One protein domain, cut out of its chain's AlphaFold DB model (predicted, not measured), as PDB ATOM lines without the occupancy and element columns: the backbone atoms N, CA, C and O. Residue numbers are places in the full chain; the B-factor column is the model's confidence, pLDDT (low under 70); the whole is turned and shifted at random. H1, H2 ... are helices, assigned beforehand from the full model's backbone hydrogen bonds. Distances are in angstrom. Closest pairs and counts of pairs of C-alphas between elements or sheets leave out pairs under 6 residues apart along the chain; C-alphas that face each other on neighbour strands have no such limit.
ATOM      1  N   ILE A   6     -23.917 -14.977 -38.887       93.81
ATOM      2  CA  ILE A   6     -22.571 -15.131 -39.462       93.81
ATOM      3  C   ILE A   6     -21.614 -15.929 -38.560       93.81
ATOM      4  O   ILE A   6     -20.699 -16.589 -39.048       93.81
ATOM      5  N   TYR A   7     -21.840 -15.931 -37.244       90.75
ATOM      6  CA  TYR A   7     -21.000 -16.630 -36.274       90.75
ATOM      7  C   TYR A   7     -21.553 -17.993 -35.843       90.75
ATOM      8  O   TYR A   7     -20.903 -18.672 -35.053       90.75
ATOM      9  N   ARG A   8     -22.682 -18.448 -36.406       85.56
ATOM     10  CA  ARG A   8     -23.385 -19.675 -35.986       85.56
ATOM     11  C   ARG A   8     -22.483 -20.911 -35.890       85.56
ATOM     12  O   ARG A   8     -22.644 -21.717 -34.979       85.56
ATOM     13  N   THR A   9     -21.568 -21.095 -36.840       89.06
ATOM     14  CA  THR A   9     -20.673 -22.262 -36.886       89.06
ATOM     15  C   THR A   9     -19.295 -21.981 -36.303       89.06
ATOM     16  O   THR A   9     -18.460 -22.878 -36.299       89.06
ATOM     17  N   ASN A  10     -19.031 -20.784 -35.778       92.56
ATOM     18  CA  ASN A  10     -17.725 -20.392 -35.253       92.56
ATOM     19  C   ASN A  10     -17.575 -20.762 -33.770       92.56
ATOM     20  O   ASN A  10     -18.570 -20.815 -33.043       92.56
ATOM     21  N   PRO A  11     -16.352 -21.077 -33.303       91.19
ATOM     22  CA  PRO A  11     -16.129 -21.280 -31.882       91.19
ATOM     23  C   PRO A  11     -16.264 -19.934 -31.165       91.19
ATOM     24  O   PRO A  11     -15.984 -18.881 -31.738       91.19
ATOM     25  N   PHE A  12     -16.666 -19.969 -29.902       91.06
ATOM     26  CA  PHE A  12     -16.691 -18.786 -29.052       91.06
ATOM     27  C   PHE A  12     -16.130 -19.132 -27.680       91.06
ATOM     28  O   PHE A  12     -16.202 -20.279 -27.234       91.06
ATOM     29  N   ILE A  13     -15.512 -18.142 -27.044       89.62
ATOM     30  CA  ILE A  13     -14.764 -18.337 -25.806       89.62
ATOM     31  C   ILE A  13     -15.671 -18.079 -24.607       89.62
ATOM     32  O   ILE A  13     -16.424 -17.110 -24.568       89.62
ATOM     33  N   THR A  14     -15.570 -18.968 -23.629       87.00
ATOM     34  CA  THR A  14     -16.257 -18.937 -22.339       87.00
ATOM     35  C   THR A  14     -15.227 -19.153 -21.233       87.00
ATOM     36  O   THR A  14     -14.093 -19.558 -21.507       87.00
ATOM     37  N   ALA A  15     -15.624 -18.986 -19.970       87.12
ATOM     38  CA  ALA A  15     -14.767 -19.333 -18.834       87.12
ATOM     39  C   ALA A  15     -14.330 -20.816 -18.831       87.12
ATOM     40  O   ALA A  15     -13.300 -21.157 -18.268       87.12
ATOM     41  N   SER A  16     -15.089 -21.698 -19.493       86.81
ATOM     42  CA  SER A  16     -14.786 -23.131 -19.638       86.81
ATOM     43  C   SER A  16     -14.076 -23.482 -20.957       86.81
ATOM     44  O   SER A  16     -14.052 -24.649 -21.354       86.81
ATOM     45  N   GLY A  17     -13.541 -22.489 -21.673       88.75
ATOM     46  CA  GLY A  17     -12.939 -22.663 -22.995       88.75
ATOM     47  C   GLY A  17     -13.964 -22.530 -24.122       88.75
ATOM     48  O   GLY A  17     -14.793 -21.619 -24.108       88.75
ATOM     49  N   ASN A  18     -13.907 -23.410 -25.124       90.06
ATOM     50  CA  ASN A  18     -14.804 -23.340 -26.280       90.06
ATOM     51  C   ASN A  18     -16.254 -23.677 -25.883       90.06
ATOM     52  O   ASN A  18     -16.535 -24.788 -25.431       90.06
ATOM     53  N   GLY A  19     -17.166 -22.726 -26.085       88.50
ATOM     54  CA  GLY A  19     -18.599 -22.889 -25.830       88.50
ATOM     55  C   GLY A  19     -19.354 -23.653 -26.924       88.50
ATOM     56  O   GLY A  19     -20.488 -24.074 -26.712       88.50
ATOM     57  N   ARG A  20     -18.745 -23.883 -28.096       88.00
ATOM     58  CA  ARG A  20     -19.370 -24.634 -29.198       88.00
ATOM     59  C   ARG A  20     -19.215 -26.145 -29.000       88.00
ATOM     60  O   ARG A  20     -18.146 -26.616 -28.628       88.00
ATOM     61  N   GLY A  21     -20.251 -26.913 -29.353       83.00
ATOM     62  CA  GLY A  21     -20.181 -28.383 -29.414       83.00
ATOM     63  C   GLY A  21     -20.193 -29.073 -28.046       83.00
ATOM     64  O   GLY A  21     -19.564 -30.110 -27.876       83.00
ATOM     65  N   ARG A  22     -20.881 -28.484 -27.061       82.31
ATOM     66  CA  ARG A  22     -20.961 -28.985 -25.675       82.31
ATOM     67  C   ARG A  22     -22.018 -30.080 -25.462       82.31
ATOM     68  O   ARG A  22     -22.206 -30.522 -24.334       82.31
ATOM     69  N   THR A  23     -22.709 -30.501 -26.519       78.25
ATOM     70  CA  THR A  23     -23.735 -31.553 -26.510       78.25
ATOM     71  C   THR A  23     -23.448 -32.564 -27.621       78.25
ATOM     72  O   THR A  23     -22.732 -32.262 -28.578       78.25
ATOM     73  N   ASN A  24     -24.019 -33.764 -27.517       80.69
ATOM     74  CA  ASN A  24     -24.055 -34.730 -28.617       80.69
ATOM     75  C   ASN A  24     -25.415 -35.451 -28.649       80.69
ATOM     76  O   ASN A  24     -26.295 -35.148 -27.847       80.69
ATOM     77  N   ALA A  25     -25.595 -36.399 -29.572       84.06
ATOM     78  CA  ALA A  25     -26.864 -37.115 -29.754       84.06
ATOM     79  C   ALA A  25     -27.319 -37.946 -28.534       84.06
ATOM     80  O   ALA A  25     -28.471 -38.361 -28.483       84.06
ATOM     81  N   TYR A  26     -26.434 -38.190 -27.565       82.44
ATOM     82  CA  TYR A  26     -26.658 -39.117 -26.454       82.44
ATOM     83  C   TYR A  26     -26.507 -38.465 -25.073       82.44
ATOM     84  O   TYR A  26     -26.857 -39.076 -24.067       82.44
ATOM     85  N   ILE A  27     -25.984 -37.236 -25.003       77.06
ATOM     86  CA  ILE A  27     -25.703 -36.520 -23.757       77.06
ATOM     87  C   ILE A  27     -26.223 -35.090 -23.879       77.06
ATOM     88  O   ILE A  27     -25.731 -34.288 -24.683       77.06
ATOM     89  N   SER A  28     -27.200 -34.774 -23.028       77.19
ATOM     90  CA  SER A  28     -27.597 -33.396 -22.752       77.19
ATOM     91  C   SER A  28     -26.409 -32.668 -22.126       77.19
ATOM     92  O   SER A  28     -25.863 -33.113 -21.117       77.19
ATOM     93  N   GLY A  29     -25.962 -31.577 -22.744       72.56
ATOM     94  CA  GLY A  29     -24.862 -30.788 -22.197       72.56
ATOM     95  C   GLY A  29     -25.350 -29.921 -21.047       72.56
ATOM     96  O   GLY A  29     -26.376 -29.261 -21.149       72.56
ATOM     97  N   THR A  30     -24.571 -29.870 -19.973       76.62
ATOM     98  CA  THR A  30     -24.835 -29.046 -18.781       76.62
ATOM     99  C   THR A  30     -24.317 -27.610 -18.929       76.62
ATOM    100  O   THR A  30     -24.004 -26.950 -17.943       76.62
ATOM    101  N   PHE A  31     -24.121 -27.145 -20.165       83.31
ATOM    102  CA  PHE A  31     -23.527 -25.843 -20.446       83.31
ATOM    103  C   PHE A  31     -24.598 -24.754 -20.452       83.31
ATOM    104  O   PHE A  31     -25.527 -24.796 -21.257       83.31
ATOM    105  N   GLU A  32     -24.422 -23.760 -19.589       84.62
ATOM    106  CA  GLU A  32     -25.248 -22.561 -19.564       84.62
ATOM    107  C   GLU A  32     -24.583 -21.444 -20.379       84.62
ATOM    108  O   GLU A  32     -23.513 -20.935 -20.038       84.62
ATOM    109  N   ASP A  33     -25.222 -21.062 -21.483       87.31
ATOM    110  CA  ASP A  33     -24.766 -19.962 -22.328       87.31
ATOM    111  C   ASP A  33     -25.331 -18.626 -21.826       87.31
ATOM    112  O   ASP A  33     -26.344 -18.126 -22.324       87.31
ATOM    113  N   VAL A  34     -24.654 -18.031 -20.841       87.19
ATOM    114  CA  VAL A  34     -25.017 -16.716 -20.279       87.19
ATOM    115  C   VAL A  34     -25.051 -15.632 -21.363       87.19
ATOM    116  O   VAL A  34     -25.889 -14.733 -21.334       87.19
ATOM    117  N   GLY A  35     -24.173 -15.724 -22.368       86.88
ATOM    118  CA  GLY A  35     -24.154 -14.778 -23.481       86.88
ATOM    119  C   GLY A  35     -25.412 -14.872 -24.349       86.88
ATOM    120  O   GLY A  35     -25.939 -13.845 -24.778       86.88
ATOM    121  N   ALA A  36     -25.918 -16.084 -24.586       89.31
ATOM    122  CA  ALA A  36     -27.182 -16.295 -25.286       89.31
ATOM    123  C   ALA A  36     -28.388 -15.828 -24.461       89.31
ATOM    124  O   ALA A  36     -29.336 -15.292 -25.032       89.31
ATOM    125  N   ASP A  37     -28.363 -16.008 -23.142       89.81
ATOM    126  CA  ASP A  37     -29.409 -15.501 -22.251       89.81
ATOM    127  C   ASP A  37     -29.485 -13.961 -22.271       89.81
ATOM    128  O   ASP A  37     -30.543 -13.395 -22.557       89.81
ATOM    129  N   ILE A  38     -28.346 -13.276 -22.110       89.31
ATOM    130  CA  ILE A  38     -28.263 -11.809 -22.228       89.31
ATOM    131  C   ILE A  38     -28.743 -11.346 -23.605       89.31
ATOM    132  O   ILE A  38     -29.487 -10.376 -23.694       89.31
ATOM    133  N   PHE A  39     -28.362 -12.039 -24.682       88.75
ATOM    134  CA  PHE A  39     -28.794 -11.678 -26.034       88.75
ATOM    135  C   PHE A  39     -30.314 -11.792 -26.229       88.75
ATOM    136  O   PHE A  39     -30.889 -10.995 -26.960       88.75
ATOM    137  N   ARG A  40     -30.974 -12.770 -25.595       91.06
ATOM    138  CA  ARG A  40     -32.433 -12.951 -25.703       91.06
ATOM    139  C   ARG A  40     -33.226 -11.941 -24.881       91.06
ATOM    140  O   ARG A  40     -34.329 -11.588 -25.284       91.06
ATOM    141  N   ARG A  41     -32.708 -11.536 -23.719       92.25
ATOM    142  CA  ARG A  41     -33.406 -10.630 -22.789       92.25
ATOM    143  C   ARG A  41     -33.019  -9.163 -22.967       92.25
ATOM    144  O   ARG A  41     -33.764  -8.283 -22.553       92.25
ATOM    145  N   GLY A  42     -31.837  -8.910 -23.514       89.00
ATOM    146  CA  GLY A  42     -31.288  -7.578 -23.712       89.00
ATOM    147  C   GLY A  42     -31.770  -6.923 -25.002       89.00
ATOM    148  O   GLY A  42     -32.242  -7.580 -25.928       89.00
ATOM    149  N   LEU A  43     -31.590  -5.607 -25.068       88.88
ATOM    150  CA  LEU A  43     -31.786  -4.813 -26.274       88.88
ATOM    151  C   LEU A  43     -30.597  -3.862 -26.447       88.88
ATOM    152  O   LEU A  43     -29.993  -3.434 -25.463       88.88
ATOM    153  N   CYS A  44     -30.258  -3.534 -27.691       88.94
ATOM    154  CA  CYS A  44     -29.238  -2.530 -27.990       88.94
ATOM    155  C   CYS A  44     -29.906  -1.177 -28.230       88.94
ATOM    156  O   CYS A  44     -30.776  -1.064 -29.093       88.94
ATOM    157  N   LEU A  45     -29.483  -0.162 -27.485       91.88
ATOM    158  CA  LEU A  45     -29.905   1.221 -27.686       91.88
ATOM    159  C   LEU A  45     -28.941   1.938 -28.641       91.88
ATOM    160  O   LEU A  45     -27.771   1.555 -28.717       91.88
ATOM    161  N   PRO A  46     -29.392   2.986 -29.352       92.44
ATOM    162  CA  PRO A  46     -28.491   3.873 -30.074       92.44
ATOM    163  C   PRO A  46     -27.443   4.467 -29.127       92.44
ATOM    164  O   PRO A  46     -27.782   5.055 -28.102       92.44
ATOM    165  N   SER A  47     -26.171   4.295 -29.477       88.19
ATOM    166  CA  SER A  47     -25.038   4.841 -28.734       88.19
ATOM    167  C   SER A  47     -23.925   5.204 -29.713       88.19
ATOM    168  O   SER A  47     -23.430   4.327 -30.422       88.19
ATOM    169  N   ASP A  48     -23.524   6.471 -29.751       93.75
ATOM    170  CA  ASP A  48     -22.405   6.959 -30.562       93.75
ATOM    171  C   ASP A  48     -21.715   8.123 -29.834       93.75
ATOM    172  O   ASP A  48     -22.358   8.900 -29.126       93.75
ATOM    173  N   ASN A  49     -20.395   8.249 -29.987       94.69
ATOM    174  CA  ASN A  49     -19.621   9.302 -29.325       94.69
ATOM    175  C   ASN A  49     -19.888  10.709 -29.888       94.69
ATOM    176  O   ASN A  49     -19.429  11.691 -29.307       94.69
ATOM    177  N   LYS A  50     -20.608  10.812 -31.006       96.50
ATOM    178  CA  LYS A  50     -21.033  12.062 -31.644       96.50
ATOM    179  C   LYS A  50     -22.505  12.390 -31.400       96.50
ATOM    180  O   LYS A  50     -22.992  13.352 -31.989       96.50
ATOM    181  N   MET A  51     -23.224  11.617 -30.581       97.25
ATOM    182  CA  MET A  51     -24.611  11.950 -30.248       97.25
ATOM    183  C   MET A  51     -24.683  13.282 -29.506       97.25
ATOM    184  O   MET A  51     -23.946  13.498 -28.541       97.25
ATOM    185  N   THR A  52     -25.602  14.152 -29.919       98.00
ATOM    186  CA  THR A  52     -25.901  15.370 -29.159       98.00
ATOM    187  C   THR A  52     -26.676  15.028 -27.887       98.00
ATOM    188  O   THR A  52     -27.221  13.928 -27.752       98.00
ATOM    189  N   VAL A  53     -26.728  15.966 -26.941       97.19
ATOM    190  CA  VAL A  53     -27.476  15.782 -25.687       97.19
ATOM    191  C   VAL A  53     -28.958  15.560 -25.982       97.19
ATOM    192  O   VAL A  53     -29.553  14.626 -25.461       97.19
ATOM    193  N   GLU A  54     -29.519  16.303 -26.934       97.81
ATOM    194  CA  GLU A  54     -30.930  16.202 -27.317       97.81
ATOM    195  C   GLU A  54     -31.259  14.825 -27.915       97.81
ATOM    196  O   GLU A  54     -32.338  14.279 -27.691       97.81
ATOM    197  N   GLN A  55     -30.326  14.228 -28.666       97.69
ATOM    198  CA  GLN A  55     -30.492  12.866 -29.178       97.69
ATOM    199  C   GLN A  55     -30.474  11.832 -28.050       97.69
ATOM    200  O   GLN A  55     -31.221  10.856 -28.111       97.69
ATOM    201  N   GLN A  56     -29.637  12.030 -27.029       96.75
ATOM    202  CA  GLN A  56     -29.607  11.162 -25.852       96.75
ATOM    203  C   GLN A  56     -30.890  11.308 -25.024       96.75
ATOM    204  O   GLN A  56     -31.454  10.293 -24.618       96.75
ATOM    205  N   ASP A  57     -31.403  12.530 -24.862       97.38
ATOM    206  CA  ASP A  57     -32.642  12.810 -24.129       97.38
ATOM    207  C   ASP A  57     -33.843  12.064 -24.720       97.38
ATOM    208  O   ASP A  57     -34.643  11.491 -23.979       97.38
ATOM    209  N   VAL A  58     -33.940  11.980 -26.051       96.38
ATOM    210  CA  VAL A  58     -34.985  11.186 -26.722       96.38
ATOM    211  C   VAL A  58     -34.890   9.704 -26.349       96.38
ATOM    212  O   VAL A  58     -35.909   9.065 -26.090       96.38
ATOM    213  N   ILE A  59     -33.680   9.138 -26.308       95.94
ATOM    214  CA  ILE A  59     -33.486   7.735 -25.917       95.94
ATOM    215  C   ILE A  59     -33.853   7.527 -24.445       95.94
ATOM    216  O   ILE A  59     -34.523   6.548 -24.120       95.94
ATOM    217  N   ILE A  60     -33.463   8.452 -23.565       95.62
ATOM    218  CA  ILE A  60     -33.781   8.403 -22.133       95.62
ATOM    219  C   ILE A  60     -35.298   8.468 -21.905       95.62
ATOM    220  O   ILE A  60     -35.830   7.662 -21.140       95.62
ATOM    221  N   ASP A  61     -36.014   9.355 -22.603       96.56
ATOM    222  CA  ASP A  61     -37.480   9.437 -22.537       96.56
ATOM    223  C   ASP A  61     -38.147   8.118 -22.959       96.56
ATOM    224  O   ASP A  61     -39.027   7.610 -22.262       96.56
ATOM    225  N   ILE A  62     -37.689   7.511 -24.061       94.69
ATOM    226  CA  ILE A  62     -38.193   6.209 -24.522       94.69
ATOM    227  C   ILE A  62     -38.010   5.141 -23.438       94.69
ATOM    228  O   ILE A  62     -38.946   4.387 -23.175       94.69
ATOM    229  N   ILE A  63     -36.839   5.090 -22.789       94.81
ATOM    230  CA  ILE A  63     -36.583   4.142 -21.697       94.81
ATOM    231  C   ILE A  63     -37.596   4.363 -20.573       94.81
ATOM    232  O   ILE A  63     -38.282   3.415 -20.201       94.81
ATOM    233  N   HIS A  64     -37.752   5.590 -20.069       96.25
ATOM    234  CA  HIS A  64     -38.709   5.873 -18.994       96.25
ATOM    235  C   HIS A  64     -40.137   5.445 -19.358       96.25
ATOM    236  O   HIS A  64     -40.828   4.838 -18.542       96.25
ATOM    237  N   ARG A  65     -40.566   5.682 -20.600       96.19
ATOM    238  CA  ARG A  65     -41.906   5.311 -21.081       96.19
ATOM    239  C   ARG A  65     -42.131   3.803 -21.201       96.19
ATOM    240  O   ARG A  65     -43.280   3.369 -21.173       96.19
ATOM    241  N   CYS A  66     -41.075   3.007 -21.343       93.88
ATOM    242  CA  CYS A  66     -41.168   1.548 -21.361       93.88
ATOM    243  C   CYS A  66     -41.311   0.923 -19.962       93.88
ATOM    244  O   CYS A  66     -41.706  -0.238 -19.877       93.88
ATOM    245  N   PHE A  67     -40.995   1.660 -18.891       91.00
ATOM    246  CA  PHE A  67     -40.937   1.148 -17.512       91.00
ATOM    247  C   PHE A  67     -41.812   1.949 -16.530       91.00
ATOM    248  O   PHE A  67     -41.440   2.101 -15.367       91.00
TER     249      PHE A  67
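AT A GLANCE: This is residues 6 to 67 of the 68 residues of an uncharacterized protein of Bacteroidetes bacterium ADurb.BinA104 (UniProt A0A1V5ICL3). The model has little regular structure: an open, strung-out chain, with the loops of residues 6 to 33 at one end, the short helix H1 in the middle and the longer H2 folding back at the other end. A thin neck, residues 36 to 44, stands free between the two ends. The printed part has 62 residues, 22 of them in H1 and then H2, and no named strand; the class is all helix. It is extended, with a radius of gyration of the C-alphas of 18.3 A and spans of 55 by 26 by 21 A.

HOW THE PARTS SIT: H2, residues 53 to 66, and H1, residues 34 to 41, are apart. In both, every O i to N i+4 pair is within hydrogen-bond range. Residues 13 to 14 pair antiparallel with residues 17 to 18.

IN THESE COORDINATES: H2 is 20.2 A long, from C-alpha 53 at (-27.476, 15.782, -25.687) to C-alpha 66 at (-41.168, 1.548, -21.361). H1 is 10.7 A long and begins at C-alpha 34, (-25.017, -16.716, -20.279).

THE WHOLE: The farthest C-alphas, those of Tyr 26 and Glu 54, are 55.5 A apart. The link from H1 to H2 is long, 11 residues. The printed part has no cut, and no printed residue is under 70 in pLDDT.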